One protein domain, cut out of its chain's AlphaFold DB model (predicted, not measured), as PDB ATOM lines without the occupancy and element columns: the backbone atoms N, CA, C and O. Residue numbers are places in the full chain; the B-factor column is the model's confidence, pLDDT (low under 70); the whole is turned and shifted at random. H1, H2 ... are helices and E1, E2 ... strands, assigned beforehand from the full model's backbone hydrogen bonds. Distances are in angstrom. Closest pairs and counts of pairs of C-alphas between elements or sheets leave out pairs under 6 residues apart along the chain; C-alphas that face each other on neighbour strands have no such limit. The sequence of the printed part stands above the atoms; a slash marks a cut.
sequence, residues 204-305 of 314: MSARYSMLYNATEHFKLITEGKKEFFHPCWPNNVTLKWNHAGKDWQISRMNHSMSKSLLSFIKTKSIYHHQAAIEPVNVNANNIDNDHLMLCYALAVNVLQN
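This is residues 204 to 305 of the 314 residues of an uncharacterized protein of Schistosoma curassoni (UniProt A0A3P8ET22). A small twisted sheet of three strands makes one end of this domain, with H1 packed on one of its faces; two longer helices, H3 and H4, set at a steep tilt to each other, make the other half, and H4 packs on H1 with its residues 298 to 302. The short helix H2 sticks out, and a long loop, residues 270 to 286, passes round the far end from H3 to H4. The printed part has 102 residues, with four named helices and three named strands in the order H1 H2 E1 E2 E3 H3 H4. The sheet is mixed, in the order E1 E3 E2, and the class is mixed, helices and strands. The whole is compact, with a radius of gyration of the C-alphas of 14.1 A and spans of 41 by 28 by 24 A.

H1, residues 204 to 216, is on the sheet of E1, residues 227 to 230, E3, residues 246 to 252, and E2, residues 239 to 243, which is two layers, a helix on one face of a sheet. The closest C-alphas of H1 and E1 are those of Thr 215 and Phe 229, 5.5 A apart. H2, residues 219 to 222, is not on the sheet. E1 and E3 are parallel, with N 228 and O 249 within hydrogen-bond range at 2.8 A. E2 and E3 form an antiparallel hairpin, with N 241 and O 248 at 2.8 A. The sheet is only just strongly twisted, its C-alphas lying up to 4.3 A off the best plane. H3, residues 255 to 269, only grazes the sheet with its residues 257 to 261. H4, residues 287 to 304, touches H1 with residues 298 to 302 alone, at a steep tilt of 63 degrees, opposite ways; the closest C-alphas are those of Ser 209 and Val 302, 6.0 A apart. H3 and H4 are close but not clearly touching, with the C-alphas of Leu 262 and Leu 294 6.2 A apart, at a steep tilt of 53 degrees, the same way. In H1, H3 and H4 every O i to N i+4 pair is within hydrogen-bond range; H2 is too short for such a pair.

H1 begins at C-alpha 204 (128.894, 224.004, 176.200) and is 17.8 A long. After H2 and E1 come E2, 12.2 A, and E3, 19.5 A, which ends at C-alpha 252 (141.345, 232.169, 186.464). H3 is 20.8 A long, and H4, 26.6 A, ends at C-alpha 304 (118.882, 224.727, 188.902).

The C-alphas farthest apart are those of Gly 245 and Asn 283, 43.9 A. The printed part has no cut. The link from H3 to H4, 17 residues, is long. Residues 219 to 224, of which 219 to 222 belong to H2, stand free, as do residues 270 to 275 and 283 to 288. The mean pLDDT of the printed part is 77.1, and residues 268 to 290 are under 70.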
ATOM      1  N   MET A 204     128.396 222.656 176.501       90.81
ATOM      2  CA  MET A 204     128.894 224.004 176.200       90.81
ATOM      3  C   MET A 204     128.042 225.084 176.871       90.81
ATOM      4  O   MET A 204     128.595 226.049 177.393       90.81
ATOM      5  N   SER A 205     126.721 224.904 176.919       91.75
ATOM      6  CA  SER A 205     125.805 225.835 177.598       91.75
ATOM      7  C   SER A 205     125.920 225.798 179.121       91.75
ATOM      8  O   SER A 205     125.856 226.841 179.776       91.75
ATOM      9  N   ALA A 206     126.172 224.623 179.698       93.06
ATOM     10  CA  ALA A 206     126.470 224.474 181.114       93.06
ATOM     11  C   ALA A 206     127.795 225.167 181.446       93.06
ATOM     12  O   ALA A 206     127.850 225.956 182.386       93.06
ATOM     13  N   ARG A 207     128.837 224.983 180.616       92.69
ATOM     14  CA  ARG A 207     130.096 225.734 180.746       92.69
ATOM     15  C   ARG A 207     129.866 227.242 180.665       92.69
ATOM     16  O   ARG A 207     130.381 227.964 181.514       92.69
ATOM     17  N   TYR A 208     129.101 227.716 179.680       92.38
ATOM     18  CA  TYR A 208     128.750 229.133 179.574       92.38
ATOM     19  C   TYR A 208     128.066 229.625 180.851       92.38
ATOM     20  O   TYR A 208     128.471 230.642 181.401       92.38
ATOM     21  N   SER A 209     127.096 228.870 181.366       92.06
ATOM     22  CA  SER A 209     126.368 229.214 182.590       92.06
ATOM     23  C   SER A 209     127.286 229.267 183.814       92.06
ATOM     24  O   SER A 209     127.186 230.204 184.600       92.06
ATOM     25  N   MET A 210     128.228 228.326 183.950       90.50
ATOM     26  CA  MET A 210     129.223 228.340 185.032       90.50
ATOM     27  C   MET A 210     130.083 229.609 184.974       90.50
ATOM     28  O   MET A 210     130.235 230.315 185.970       90.50
ATOM     29  N   LEU A 211     130.621 229.917 183.790       92.12
ATOM     30  CA  LEU A 211     131.473 231.086 183.562       92.12
ATOM     31  C   LEU A 211     130.710 232.398 183.778       92.12
ATOM     32  O   LEU A 211     131.201 233.290 184.473       92.12
ATOM     33  N   TYR A 212     129.507 232.495 183.216       90.12
ATOM     34  CA  TYR A 212     128.645 233.664 183.314       90.12
ATOM     35  C   TYR A 212     128.236 233.920 184.764       90.12
ATOM     36  O   TYR A 212     128.493 235.010 185.260       90.12
ATOM     37  N   ASN A 213     127.700 232.923 185.477       87.25
ATOM     38  CA  ASN A 213     127.214 233.104 186.851       87.25
ATOM     39  C   ASN A 213     128.345 233.503 187.815       87.25
ATOM     40  O   ASN A 213     128.149 234.354 188.683       87.25
ATOM     41  N   ALA A 214     129.547 232.935 187.653       88.62
ATOM     42  CA  ALA A 214     130.705 233.323 188.461       88.62
ATOM     43  C   ALA A 214     131.184 234.754 188.154       88.62
ATOM     44  O   ALA A 214     131.623 235.473 189.054       88.62
ATOM     45  N   THR A 215     131.093 235.173 186.890       89.25
ATOM     46  CA  THR A 215     131.563 236.489 186.432       89.25
ATOM     47  C   THR A 215     130.536 237.597 186.675       89.25
ATOM     48  O   THR A 215     130.920 238.734 186.944       89.25
ATOM     49  N   GLU A 216     129.241 237.285 186.623       85.38
ATOM     50  CA  GLU A 216     128.131 238.229 186.807       85.38
ATOM     51  C   GLU A 216     128.181 238.910 188.179       85.38
ATOM     52  O   GLU A 216     127.872 240.095 188.293       85.38
ATOM     53  N   HIS A 217     128.667 238.211 189.209       83.12
ATOM     54  CA  HIS A 217     128.907 238.805 190.529       83.12
ATOM     55  C   HIS A 217     129.832 240.038 190.472       83.12
ATOM     56  O   HIS A 217     129.732 240.931 191.309       83.12
ATOM     57  N   PHE A 218     130.688 240.127 189.450       87.44
ATOM     58  CA  PHE A 218     131.625 241.225 189.214       87.44
ATOM     59  C   PHE A 218     131.241 242.095 188.011       87.44
ATOM     60  O   PHE A 218     132.116 242.731 187.423       87.44
ATOM     61  N   LYS A 219     129.951 242.151 187.645       82.00
ATOM     62  CA  LYS A 219     129.460 242.864 186.453       82.00
ATOM     63  C   LYS A 219     130.006 244.288 186.319       82.00
ATOM     64  O   LYS A 219     130.402 244.667 185.229       82.00
ATOM     65  N   LEU A 220     130.117 245.047 187.411       81.12
ATOM     66  CA  LEU A 220     130.659 246.418 187.395       81.12
ATOM     67  C   LEU A 220     132.106 246.508 186.868       81.12
ATOM     68  O   LEU A 220     132.518 247.544 186.361       81.12
ATOM     69  N   ILE A 221     132.888 245.434 186.993       79.12
ATOM     70  CA  ILE A 221     134.298 245.364 186.571       79.12
ATOM     71  C   ILE A 221     134.420 244.777 185.157       79.12
ATOM     72  O   ILE A 221     135.389 245.064 184.437       79.12
ATOM     73  N   THR A 222     133.463 243.932 184.775       77.50
ATOM     74  CA  THR A 222     133.459 243.152 183.530       77.50
ATOM     75  C   THR A 222     132.513 243.709 182.470       77.50
ATOM     76  O   THR A 222     132.493 243.211 181.347       77.50
ATOM     77  N   GLU A 223     131.765 244.769 182.777       78.31
ATOM     78  CA  GLU A 223     130.867 245.422 181.831       78.31
ATOM     79  C   GLU A 223     131.628 245.913 180.593       78.31
ATOM     80  O   GLU A 223     132.691 246.528 180.677       78.31
ATOM     81  N   GLY A 224     131.113 245.558 179.413       76.00
ATOM     82  CA  GLY A 224     131.759 245.835 178.127       76.00
ATOM     83  C   GLY A 224     132.983 244.966 177.810       76.00
ATOM     84  O   GLY A 224     133.421 244.945 176.658       76.00
ATOM     85  N   LYS A 225     133.515 244.200 178.772       79.88
ATOM     86  CA  LYS A 225     134.631 243.275 178.549       79.88
ATOM     87  C   LYS A 225     134.105 241.913 178.112       79.88
ATOM     88  O   LYS A 225     133.196 241.347 178.713       79.88
ATOM     89  N   LYS A 226     134.704 241.347 177.065       86.12
ATOM     90  CA  LYS A 226     134.411 239.983 176.599       86.12
ATOM     91  C   LYS A 226     135.247 238.959 177.371       86.12
ATOM     92  O   LYS A 226     135.951 238.145 176.779       86.12
ATOM     93  N   GLU A 227     135.194 239.034 178.696       91.25
ATOM     94  CA  GLU A 227     136.046 238.262 179.599       91.25
ATOM     95  C   GLU A 227     135.213 237.483 180.614       91.25
ATOM     96  O   GLU A 227     134.272 238.016 181.202       91.25
ATOM     97  N   PHE A 228     135.593 236.228 180.844       93.12
ATOM     98  CA  PHE A 228     135.055 235.397 181.910       93.12
ATOM     99  C   PHE A 228     136.145 235.012 182.905       93.12
ATOM    100  O   PHE A 228     137.264 234.648 182.529       93.12
ATOM    101  N   PHE A 229     135.772 235.028 184.184       91.25
ATOM    102  CA  PHE A 229     136.616 234.610 185.294       91.25
ATOM    103  C   PHE A 229     135.926 233.495 186.060       91.25
ATOM    104  O   PHE A 229     134.762 233.617 186.442       91.25
ATOM    105  N   HIS A 230     136.652 232.417 186.336       91.75
ATOM    106  CA  HIS A 230     136.114 231.326 187.142       91.75
ATOM    107  C   HIS A 230     137.153 230.839 188.155       91.75
ATOM    108  O   HIS A 230     138.321 230.680 187.786       91.75
ATOM    109  N   PRO A 231     136.773 230.594 189.426       89.81
ATOM    110  CA  PRO A 231     137.715 230.118 190.440       89.81
ATOM    111  C   PRO A 231     138.335 228.776 190.032       89.81
ATOM    112  O   PRO A 231     139.544 228.599 190.127       89.81
ATOM    113  N   CYS A 232     137.534 227.876 189.468       89.00
ATOM    114  CA  CYS A 232     137.957 226.522 189.080       89.00
ATOM    115  C   CYS A 232     138.739 226.463 187.767       89.00
ATOM    116  O   CYS A 232     139.053 225.378 187.286       89.00
ATOM    117  N   TRP A 233     138.996 227.611 187.138       91.50
ATOM    118  CA  TRP A 233     139.799 227.630 185.927       91.50
ATOM    119  C   TRP A 233     141.271 227.348 186.274       91.50
ATOM    120  O   TRP A 233     141.753 227.835 187.304       91.50
ATOM    121  N   PRO A 234     142.019 226.581 185.461       90.38
ATOM    122  CA  PRO A 234     143.419 226.282 185.748       90.38
ATOM    123  C   PRO A 234     144.291 227.541 185.890       90.38
ATOM    124  O   PRO A 234     144.084 228.544 185.205       90.38
ATOM    125  N   ASN A 235     145.287 227.483 186.781       87.31
ATOM    126  CA  ASN A 235     146.284 228.549 186.935       87.31
ATOM    127  C   ASN A 235     147.058 228.760 185.626       87.31
ATOM    128  O   ASN A 235     147.383 227.793 184.943       87.31
ATOM    129  N   ASN A 236     147.389 230.015 185.308       88.56
ATOM    130  CA  ASN A 236     148.201 230.408 184.146       88.56
ATOM    131  C   ASN A 236     147.654 229.966 182.774       88.56
ATOM    132  O   ASN A 236     148.369 230.034 181.777       88.56
ATOM    133  N   VAL A 237     146.385 229.554 182.698       92.75
ATOM    134  CA  VAL A 237     145.719 229.217 181.438       92.75
ATOM    135  C   VAL A 237     144.740 230.321 181.077       92.75
ATOM    136  O   VAL A 237     143.814 230.623 181.826       92.75
ATOM    137  N   THR A 238     144.921 230.888 179.889       94.00
ATOM    138  CA  THR A 238     143.955 231.792 179.267       94.00
ATOM    139  C   THR A 238     143.468 231.166 177.969       94.00
ATOM    140  O   THR A 238     144.285 230.751 177.147       94.00
ATOM    141  N   LEU A 239     142.152 231.093 177.772       94.50
ATOM    142  CA  LEU A 239     141.548 230.493 176.581       94.50
ATOM    143  C   LEU A 239     140.703 231.518 175.830       94.50
ATOM    144  O   LEU A 239     139.841 232.160 176.423       94.50
ATOM    145  N   LYS A 240     140.903 231.618 174.512       93.50
ATOM    146  CA  LYS A 240     139.940 232.258 173.611       93.50
ATOM    147  C   LYS A 240     138.880 231.235 173.225       93.50
ATOM    148  O   LYS A 240     139.216 230.153 172.745       93.50
ATOM    149  N   TRP A 241     137.617 231.565 173.441       91.31
ATOM    150  CA  TRP A 241     136.506 230.648 173.244       91.31
ATOM    151  C   TRP A 241     135.353 231.329 172.514       91.31
ATOM    152  O   TRP A 241     134.840 232.344 172.974       91.31
ATOM    153  N   ASN A 242     134.926 230.751 171.390       86.31
ATOM    154  CA  ASN A 242     133.716 231.172 170.698       86.31
ATOM    155  C   ASN A 242     132.509 230.400 171.243       86.31
ATOM    156  O   ASN A 242     132.498 229.164 171.223       86.31
ATOM    157  N   HIS A 243     131.487 231.126 171.690       86.06
ATOM    158  CA  HIS A 243     130.214 230.562 172.129       86.06
ATOM    159  C   HIS A 243     129.054 231.398 171.599       86.06
ATOM    160  O   HIS A 243     129.042 232.619 171.761       86.06
ATOM    161  N   ALA A 244     128.095 230.742 170.938       78.75
ATOM    162  CA  ALA A 244     126.924 231.379 170.323       78.75
ATOM    163  C   ALA A 244     127.263 232.606 169.438       78.75
ATOM    164  O   ALA A 244     126.571 233.623 169.468       78.75
ATOM    165  N   GLY A 245     128.360 232.530 168.671       77.25
ATOM    166  CA  GLY A 245     128.810 233.602 167.775       77.25
ATOM    167  C   GLY A 245     129.543 234.760 168.464       77.25
ATOM    168  O   GLY A 245     129.856 235.754 167.812       77.25
ATOM    169  N   LYS A 246     129.833 234.653 169.765       82.88
ATOM    170  CA  LYS A 246     130.607 235.642 170.528       82.88
ATOM    171  C   LYS A 246     131.935 235.049 170.977       82.88
ATOM    172  O   LYS A 246     131.968 233.949 171.522       82.88
ATOM    173  N   ASP A 247     133.006 235.809 170.794       88.25
ATOM    174  CA  ASP A 247     134.329 235.453 171.300       88.25
ATOM    175  C   ASP A 247     134.517 235.955 172.728       88.25
ATOM    176  O   ASP A 247     134.255 237.121 173.021       88.25
ATOM    177  N   TRP A 248     135.003 235.070 173.588       91.31
ATOM    178  CA  TRP A 248     135.272 235.306 175.000       91.31
ATOM    179  C   TRP A 248     136.720 234.962 175.327       91.31
ATOM    180  O   TRP A 248     137.288 234.022 174.766       91.31
ATOM    181  N   GLN A 249     137.305 235.682 176.275       94.44
ATOM    182  CA  GLN A 249     138.572 235.325 176.900       94.44
ATOM    183  C   GLN A 249     138.306 234.802 178.310       94.44
ATOM    184  O   GLN A 249     137.717 235.492 179.135       94.44
ATOM    185  N   ILE A 250     138.722 233.572 178.588       94.88
ATOM    186  CA  ILE A 250     138.493 232.908 179.871       94.88
ATOM    187  C   ILE A 250     139.809 232.841 180.633       94.88
ATOM    188  O   ILE A 250     140.823 232.425 180.069       94.88
ATOM    189  N   SER A 251     139.784 233.214 181.908       93.88
ATOM    190  CA  SER A 251     140.944 233.133 182.792       93.88
ATOM    191  C   SER A 251     140.553 232.767 184.226       93.88
ATOM    192  O   SER A 251     139.372 232.715 184.594       93.88
ATOM    193  N   ARG A 252     141.561 232.478 185.052       92.44
ATOM    194  CA  ARG A 252     141.345 232.169 186.464       92.44
ATOM    195  C   ARG A 252     140.992 233.414 187.259       92.44
ATOM    196  O   ARG A 252     141.641 234.450 187.157       92.44
ATOM    197  N   MET A 253     139.981 233.268 188.107       90.94
ATOM    198  CA  MET A 253     139.613 234.284 189.082       90.94
ATOM    199  C   MET A 253     140.710 234.429 190.147       90.94
ATOM    200  O   MET A 253     141.181 233.438 190.707       90.94
ATOM    201  N   ASN A 254     141.109 235.665 190.456       89.31
ATOM    202  CA  ASN A 254     142.116 235.905 191.489       89.31
ATOM    203  C   ASN A 254     141.593 235.540 192.896       89.31
ATOM    204  O   ASN A 254     140.396 235.315 193.112       89.31
ATOM    205  N   HIS A 255     142.500 235.469 193.874       86.25
ATOM    206  CA  HIS A 255     142.160 235.008 195.220       86.25
ATOM    207  C   HIS A 255     141.158 235.923 195.947       86.25
ATOM    208  O   HIS A 255     140.261 235.426 196.628       86.25
ATOM    209  N   SER A 256     141.271 237.245 195.773       87.56
ATOM    210  CA  SER A 256     140.361 238.225 196.381       87.56
ATOM    211  C   SER A 256     138.938 238.082 195.834       87.56
ATOM    212  O   SER A 256     137.988 237.933 196.603       87.56
ATOM    213  N   MET A 257     138.801 238.003 194.508       88.94
ATOM    214  CA  MET A 257     137.525 237.752 193.838       88.94
ATOM    215  C   MET A 257     136.931 236.403 194.263       88.94
ATOM    216  O   MET A 257     135.759 236.329 194.620       88.94
ATOM    217  N   SER A 258     137.742 235.343 194.329       87.75
ATOM    218  CA  SER A 258     137.263 234.017 194.751       87.75
ATOM    219  C   SER A 258     136.705 234.033 196.182       87.75
ATOM    220  O   SER A 258     135.648 233.457 196.436       87.75
ATOM    221  N   LYS A 259     137.373 234.735 197.112       85.44
ATOM    222  CA  LYS A 259     136.894 234.927 198.493       85.44
ATOM    223  C   LYS A 259     135.590 235.728 198.550       85.44
ATOM    224  O   LYS A 259     134.683 235.336 199.282       85.44
ATOM    225  N   SER A 260     135.482 236.805 197.768       87.38
ATOM    226  CA  SER A 260     134.254 237.609 197.669       87.38
ATOM    227  C   SER A 260     133.071 236.771 197.179       87.38
ATOM    228  O   SER A 260     132.014 236.759 197.808       87.38
ATOM    229  N   LEU A 261     133.272 236.002 196.103       86.31
ATOM    230  CA  LEU A 261     132.236 235.143 195.531       86.31
ATOM    231  C   LEU A 261     131.804 234.042 196.511       86.31
ATOM    232  O   LEU A 261     130.611 233.788 196.660       86.31
ATOM    233  N   LEU A 262     132.753 233.417 197.215       83.31
ATOM    234  CA  LEU A 262     132.447 232.408 198.230       83.31
ATOM    235  C   LEU A 262     131.623 232.990 199.385       83.31
ATOM    236  O   LEU A 262     130.660 232.362 199.820       83.31
ATOM    237  N   SER A 263     131.974 234.186 199.865       82.75
ATOM    238  CA  SER A 263     131.202 234.881 200.900       82.75
ATOM    239  C   SER A 263     129.774 235.165 200.426       82.75
ATOM    240  O   SER A 263     128.825 234.843 201.138       82.75
ATOM    241  N   PHE A 264     129.611 235.656 199.194       82.69
ATOM    242  CA  PHE A 264     128.300 235.897 198.588       82.69
ATOM    243  C   PHE A 264     127.459 234.622 198.442       82.69
ATOM    244  O   PHE A 264     126.265 234.628 198.727       82.69
ATOM    245  N   ILE A 265     128.056 233.506 198.022       77.94
ATOM    246  CA  ILE A 265     127.330 232.233 197.901       77.94
ATOM    247  C   ILE A 265     126.927 231.713 199.282       77.94
ATOM    248  O   ILE A 265     125.782 231.297 199.450       77.94
ATOM    249  N   LYS A 266     127.818 231.782 200.282       76.19
ATOM    250  CA  LYS A 266     127.513 231.375 201.663       76.19
ATOM    251  C   LYS A 266     126.353 232.197 202.243       76.19
ATOM    252  O   LYS A 266     125.459 231.612 202.843       76.19
ATOM    253  N   THR A 267     126.300 233.512 202.010       74.94
ATOM    254  CA  THR A 267     125.183 234.352 202.490       74.94
ATOM    255  C   THR A 267     123.873 234.071 201.754       74.94
ATOM    256  O   THR A 267     122.815 234.044 202.379       74.94
ATOM    257  N   LYS A 268     123.920 233.804 200.444       69.06
ATOM    258  CA  LYS A 268     122.724 233.492 199.641       69.06
ATOM    259  C   LYS A 268     122.180 232.081 199.909       69.06
ATOM    260  O   LYS A 268     120.969 231.882 199.927       69.06
ATOM    261  N   SER A 269     123.065 231.114 200.156       58.41
ATOM    262  CA  SER A 269     122.721 229.712 200.442       58.41
ATOM    263  C   SER A 269     122.029 229.519 201.795       58.41
ATOM    264  O   SER A 269     121.371 228.500 201.983       58.41
ATOM    265  N   ILE A 270     122.109 230.493 202.712       48.22
ATOM    266  CA  ILE A 270     121.317 230.498 203.953       48.22
ATOM    267  C   ILE A 270     119.808 230.651 203.652       48.22
ATOM    268  O   ILE A 270     118.986 230.282 204.485       48.22
ATOM    269  N   TYR A 271     119.422 231.101 202.448       39.34
ATOM    270  CA  TYR A 271     118.019 231.353 202.092       39.34
ATOM    271  C   TYR A 271     117.384 230.356 201.118       39.34
ATOM    272  O   TYR A 271     116.160 230.283 201.066       39.34
ATOM    273  N   HIS A 272     118.151 229.533 200.395       41.56
ATOM    274  CA  HIS A 272     117.562 228.472 199.577       41.56
ATOM    275  C   HIS A 272     118.418 227.202 199.561       41.56
ATOM    276  O   HIS A 272     119.480 227.155 198.953       41.56
ATOM    277  N   HIS A 273     117.832 226.157 200.155       40.34
ATOM    278  CA  HIS A 273     118.158 224.735 200.040       40.34
ATOM    279  C   HIS A 273     119.340 224.225 200.880       40.34
ATOM    280  O   HIS A 273     120.444 224.003 200.395       40.34
ATOM    281  N   GLN A 274     119.002 223.825 202.110       37.28
ATOM    282  CA  GLN A 274     119.713 222.838 202.940       37.28
ATOM    283  C   GLN A 274     119.887 221.444 202.282       37.28
ATOM    284  O   GLN A 274     120.366 220.528 202.936       37.28
ATOM    285  N   ALA A 275     119.530 221.257 201.006       36.97
ATOM    286  CA  ALA A 275     119.554 219.960 200.321       36.97
ATOM    287  C   ALA A 275     120.681 219.797 199.276       36.97
ATOM    288  O   ALA A 275     120.820 218.722 198.706       36.97
ATOM    289  N   ALA A 276     121.488 220.830 199.004       39.88
ATOM    290  CA  ALA A 276     122.597 220.754 198.032       39.88
ATOM    291  C   ALA A 276     123.994 220.701 198.675       39.88
ATOM    292  O   ALA A 276     125.002 220.605 197.976       39.88
ATOM    293  N   ILE A 277     124.055 220.777 200.002       42.94
ATOM    294  CA  ILE A 277     125.288 220.741 200.783       42.94
ATOM    295  C   ILE A 277     125.090 219.667 201.852       42.94
ATOM    296  O   ILE A 277     124.973 219.972 203.035       42.94
ATOM    297  N   GLU A 278     125.016 218.395 201.450       35.53
ATOM    298  CA  GLU A 278     125.489 217.381 202.390       35.53
ATOM    299  C   GLU A 278     126.959 217.714 202.664       35.53
ATOM    300  O   GLU A 278     127.718 217.969 201.719       35.53
ATOM    301  N   PRO A 279     127.366 217.812 203.936       38.69
ATOM    302  CA  PRO A 279     128.739 218.114 204.255       38.69
ATOM    303  C   PRO A 279     129.553 216.923 203.769       38.69
ATOM    304  O   PRO A 279     129.555 215.860 204.387       38.69
ATOM    305  N   VAL A 280     130.284 217.099 202.667       37.34
ATOM    306  CA  VAL A 280     131.513 216.334 202.489       37.34
ATOM    307  C   VAL A 280     132.278 216.580 203.785       37.34
ATOM    308  O   VAL A 280     132.600 217.721 204.119       37.34
ATOM    309  N   ASN A 281     132.415 215.528 204.586       37.47
ATOM    310  CA  ASN A 281     132.957 215.576 205.931       37.47
ATOM    311  C   ASN A 281     134.444 215.938 205.832       37.47
ATOM    312  O   ASN A 281     135.291 215.054 205.716       37.47
ATOM    313  N   VAL A 282     134.769 217.232 205.763       40.22
ATOM    314  CA  VAL A 282     136.154 217.681 205.613       40.22
ATOM    315  C   VAL A 282     136.436 218.868 206.521       40.22
ATOM    316  O   VAL A 282     135.805 219.917 206.437       40.22
ATOM    317  N   ASN A 283     137.420 218.663 207.394       36.53
ATOM    318  CA  ASN A 283     137.939 219.614 208.368       36.53
ATOM    319  C   ASN A 283     138.046 221.047 207.810       36.53
ATOM    320  O   ASN A 283     138.700 221.296 206.792       36.53
ATOM    321  N   ALA A 284     137.441 221.987 208.538       39.84
ATOM    322  CA  ALA A 284     137.184 223.380 208.165       39.84
ATOM    323  C   ALA A 284     138.420 224.309 208.079       39.84
ATOM    324  O   ALA A 284     138.262 225.524 208.080       39.84
ATOM    325  N   ASN A 285     139.639 223.772 207.979       43.44
ATOM    326  CA  ASN A 285     140.881 224.559 208.017       43.44
ATOM    327  C   ASN A 285     141.773 224.406 206.771       43.44
ATOM    328  O   ASN A 285     142.932 224.808 206.809       43.44
ATOM    329  N   ASN A 286     141.267 223.840 205.667       48.72
ATOM    330  CA  ASN A 286     142.064 223.629 204.456       48.72
ATOM    331  C   ASN A 286     141.566 224.502 203.292       48.72
ATOM    332  O   ASN A 286     140.436 224.343 202.833       48.72
ATOM    333  N   ILE A 287     142.414 225.411 202.798       53.34
ATOM    334  CA  ILE A 287     142.098 226.365 201.714       53.34
ATOM    335  C   ILE A 287     141.661 225.640 200.426       53.34
ATOM    336  O   ILE A 287     140.810 226.140 199.688       53.34
ATOM    337  N   ASP A 288     142.182 224.434 200.190       58.41
ATOM    338  CA  ASP A 288     141.802 223.593 199.051       58.41
ATOM    339  C   ASP A 288     140.355 223.072 199.144       58.41
ATOM    340  O   ASP A 288     139.683 222.936 198.119       58.41
ATOM    341  N   ASN A 289     139.827 222.867 200.358       63.00
ATOM    342  CA  ASN A 289     138.442 222.424 200.553       63.00
ATOM    343  C   ASN A 289     137.447 223.536 200.209       63.00
ATOM    344  O   ASN A 289     136.460 223.284 199.524       63.00
ATOM    345  N   ASP A 290     137.722 224.776 200.625       68.56
ATOM    346  CA  ASP A 290     136.881 225.932 200.281       68.56
ATOM    347  C   ASP A 290     136.827 226.151 198.759       68.56
ATOM    348  O   ASP A 290     135.789 226.537 198.214       68.56
ATOM    349  N   HIS A 291     137.929 225.872 198.054       72.69
ATOM    350  CA  HIS A 291     137.989 225.977 196.599       72.69
ATOM    351  C   HIS A 291     137.138 224.913 195.899       72.69
ATOM    352  O   HIS A 291     136.347 225.245 195.013       72.69
ATOM    353  N   LEU A 292     137.258 223.649 196.315       72.38
ATOM    354  CA  LEU A 292     136.468 222.548 195.761       72.38
ATOM    355  C   LEU A 292     134.966 222.746 196.030       72.38
ATOM    356  O   LEU A 292     134.146 222.574 195.127       72.38
ATOM    357  N   MET A 293     134.616 223.194 197.239       74.81
ATOM    358  CA  MET A 293     133.237 223.517 197.619       74.81
ATOM    359  C   MET A 293     132.664 224.664 196.783       74.81
ATOM    360  O   MET A 293     131.518 224.585 196.343       74.81
ATOM    361  N   LEU A 294     133.457 225.705 196.506       81.31
ATOM    362  CA  LEU A 294     133.051 226.800 195.622       81.31
ATOM    363  C   LEU A 294     132.768 226.298 194.200       81.31
ATOM    364  O   LEU A 294     131.762 226.673 193.597       81.31
ATOM    365  N   CYS A 295     133.633 225.428 193.675       84.06
ATOM    366  CA  CYS A 295     133.465 224.828 192.355       84.06
ATOM    367  C   CYS A 295     132.196 223.994 192.245       84.06
ATOM    368  O   CYS A 295     131.438 224.139 191.284       84.06
ATOM    369  N   TYR A 296     131.959 223.155 193.247       82.56
ATOM    370  CA  TYR A 296     130.773 222.323 193.313       82.56
ATOM    371  C   TYR A 296     129.495 223.162 193.441       82.56
ATOM    372  O   TYR A 296     128.562 222.974 192.663       82.56
ATOM    373  N   ALA A 297     129.471 224.154 194.336       81.75
ATOM    374  CA  ALA A 297     128.312 225.029 194.520       81.75
ATOM    375  C   ALA A 297     127.942 225.796 193.237       81.75
ATOM    376  O   ALA A 297     126.763 225.905 192.890       81.75
ATOM    377  N   LEU A 298     128.943 226.287 192.496       83.44
ATOM    378  CA  LEU A 298     128.729 226.930 191.195       83.44
ATOM    379  C   LEU A 298     128.180 225.947 190.151       83.44
ATOM    380  O   LEU A 298     127.292 226.315 189.385       83.44
ATOM    381  N   ALA A 299     128.658 224.699 190.138       84.75
ATOM    382  CA  ALA A 299     128.140 223.668 189.242       84.75
ATOM    383  C   ALA A 299     126.676 223.308 189.559       84.75
ATOM    384  O   ALA A 299     125.850 223.251 188.648       84.75
ATOM    385  N   VAL A 300     126.322 223.143 190.837       84.31
ATOM    386  CA  VAL A 300     124.937 222.858 191.257       84.31
ATOM    387  C   VAL A 300     123.994 224.007 190.894       84.31
ATOM    388  O   VAL A 300     122.875 223.766 190.439       84.31
ATOM    389  N   ASN A 301     124.445 225.259 191.018       83.50
ATOM    390  CA  ASN A 301     123.649 226.424 190.623       83.50
ATOM    391  C   ASN A 301     123.227 226.367 189.143       83.50
ATOM    392  O   ASN A 301     122.085 226.694 188.820       83.50
ATOM    393  N   VAL A 302     124.114 225.895 188.260       87.00
ATOM    394  CA  VAL A 302     123.815 225.745 186.828       87.00
ATOM    395  C   VAL A 302     122.713 224.724 186.577       87.00
ATOM    396  O   VAL A 302     121.877 224.968 185.715       87.00
ATOM    397  N   LEU A 303     122.661 223.628 187.344       84.75
ATOM    398  CA  LEU A 303     121.604 222.617 187.206       84.75
ATOM    399  C   LEU A 303     120.216 223.179 187.532       84.75
ATOM    400  O   LEU A 303     119.232 222.788 186.914       84.75
ATOM    401  N   GLN A 304     120.140 224.104 188.489       82.75
ATOM    402  CA  GLN A 304     118.882 224.727 188.902       82.75
ATOM    403  C   GLN A 304     118.499 225.917 188.016       82.75
ATOM    404  O   GLN A 304     117.319 226.170 187.797       82.75
ATOM    405  N   ASN A 305     119.487 226.676 187.535       81.06
ATOM    406  CA  ASN A 305     119.281 227.953 186.855       81.06
ATOM    407  C   ASN A 305     120.244 228.127 185.664       81.06
ATOM    408  O   ASN A 305     121.108 229.013 185.702       81.06
TER     409      ASN A 305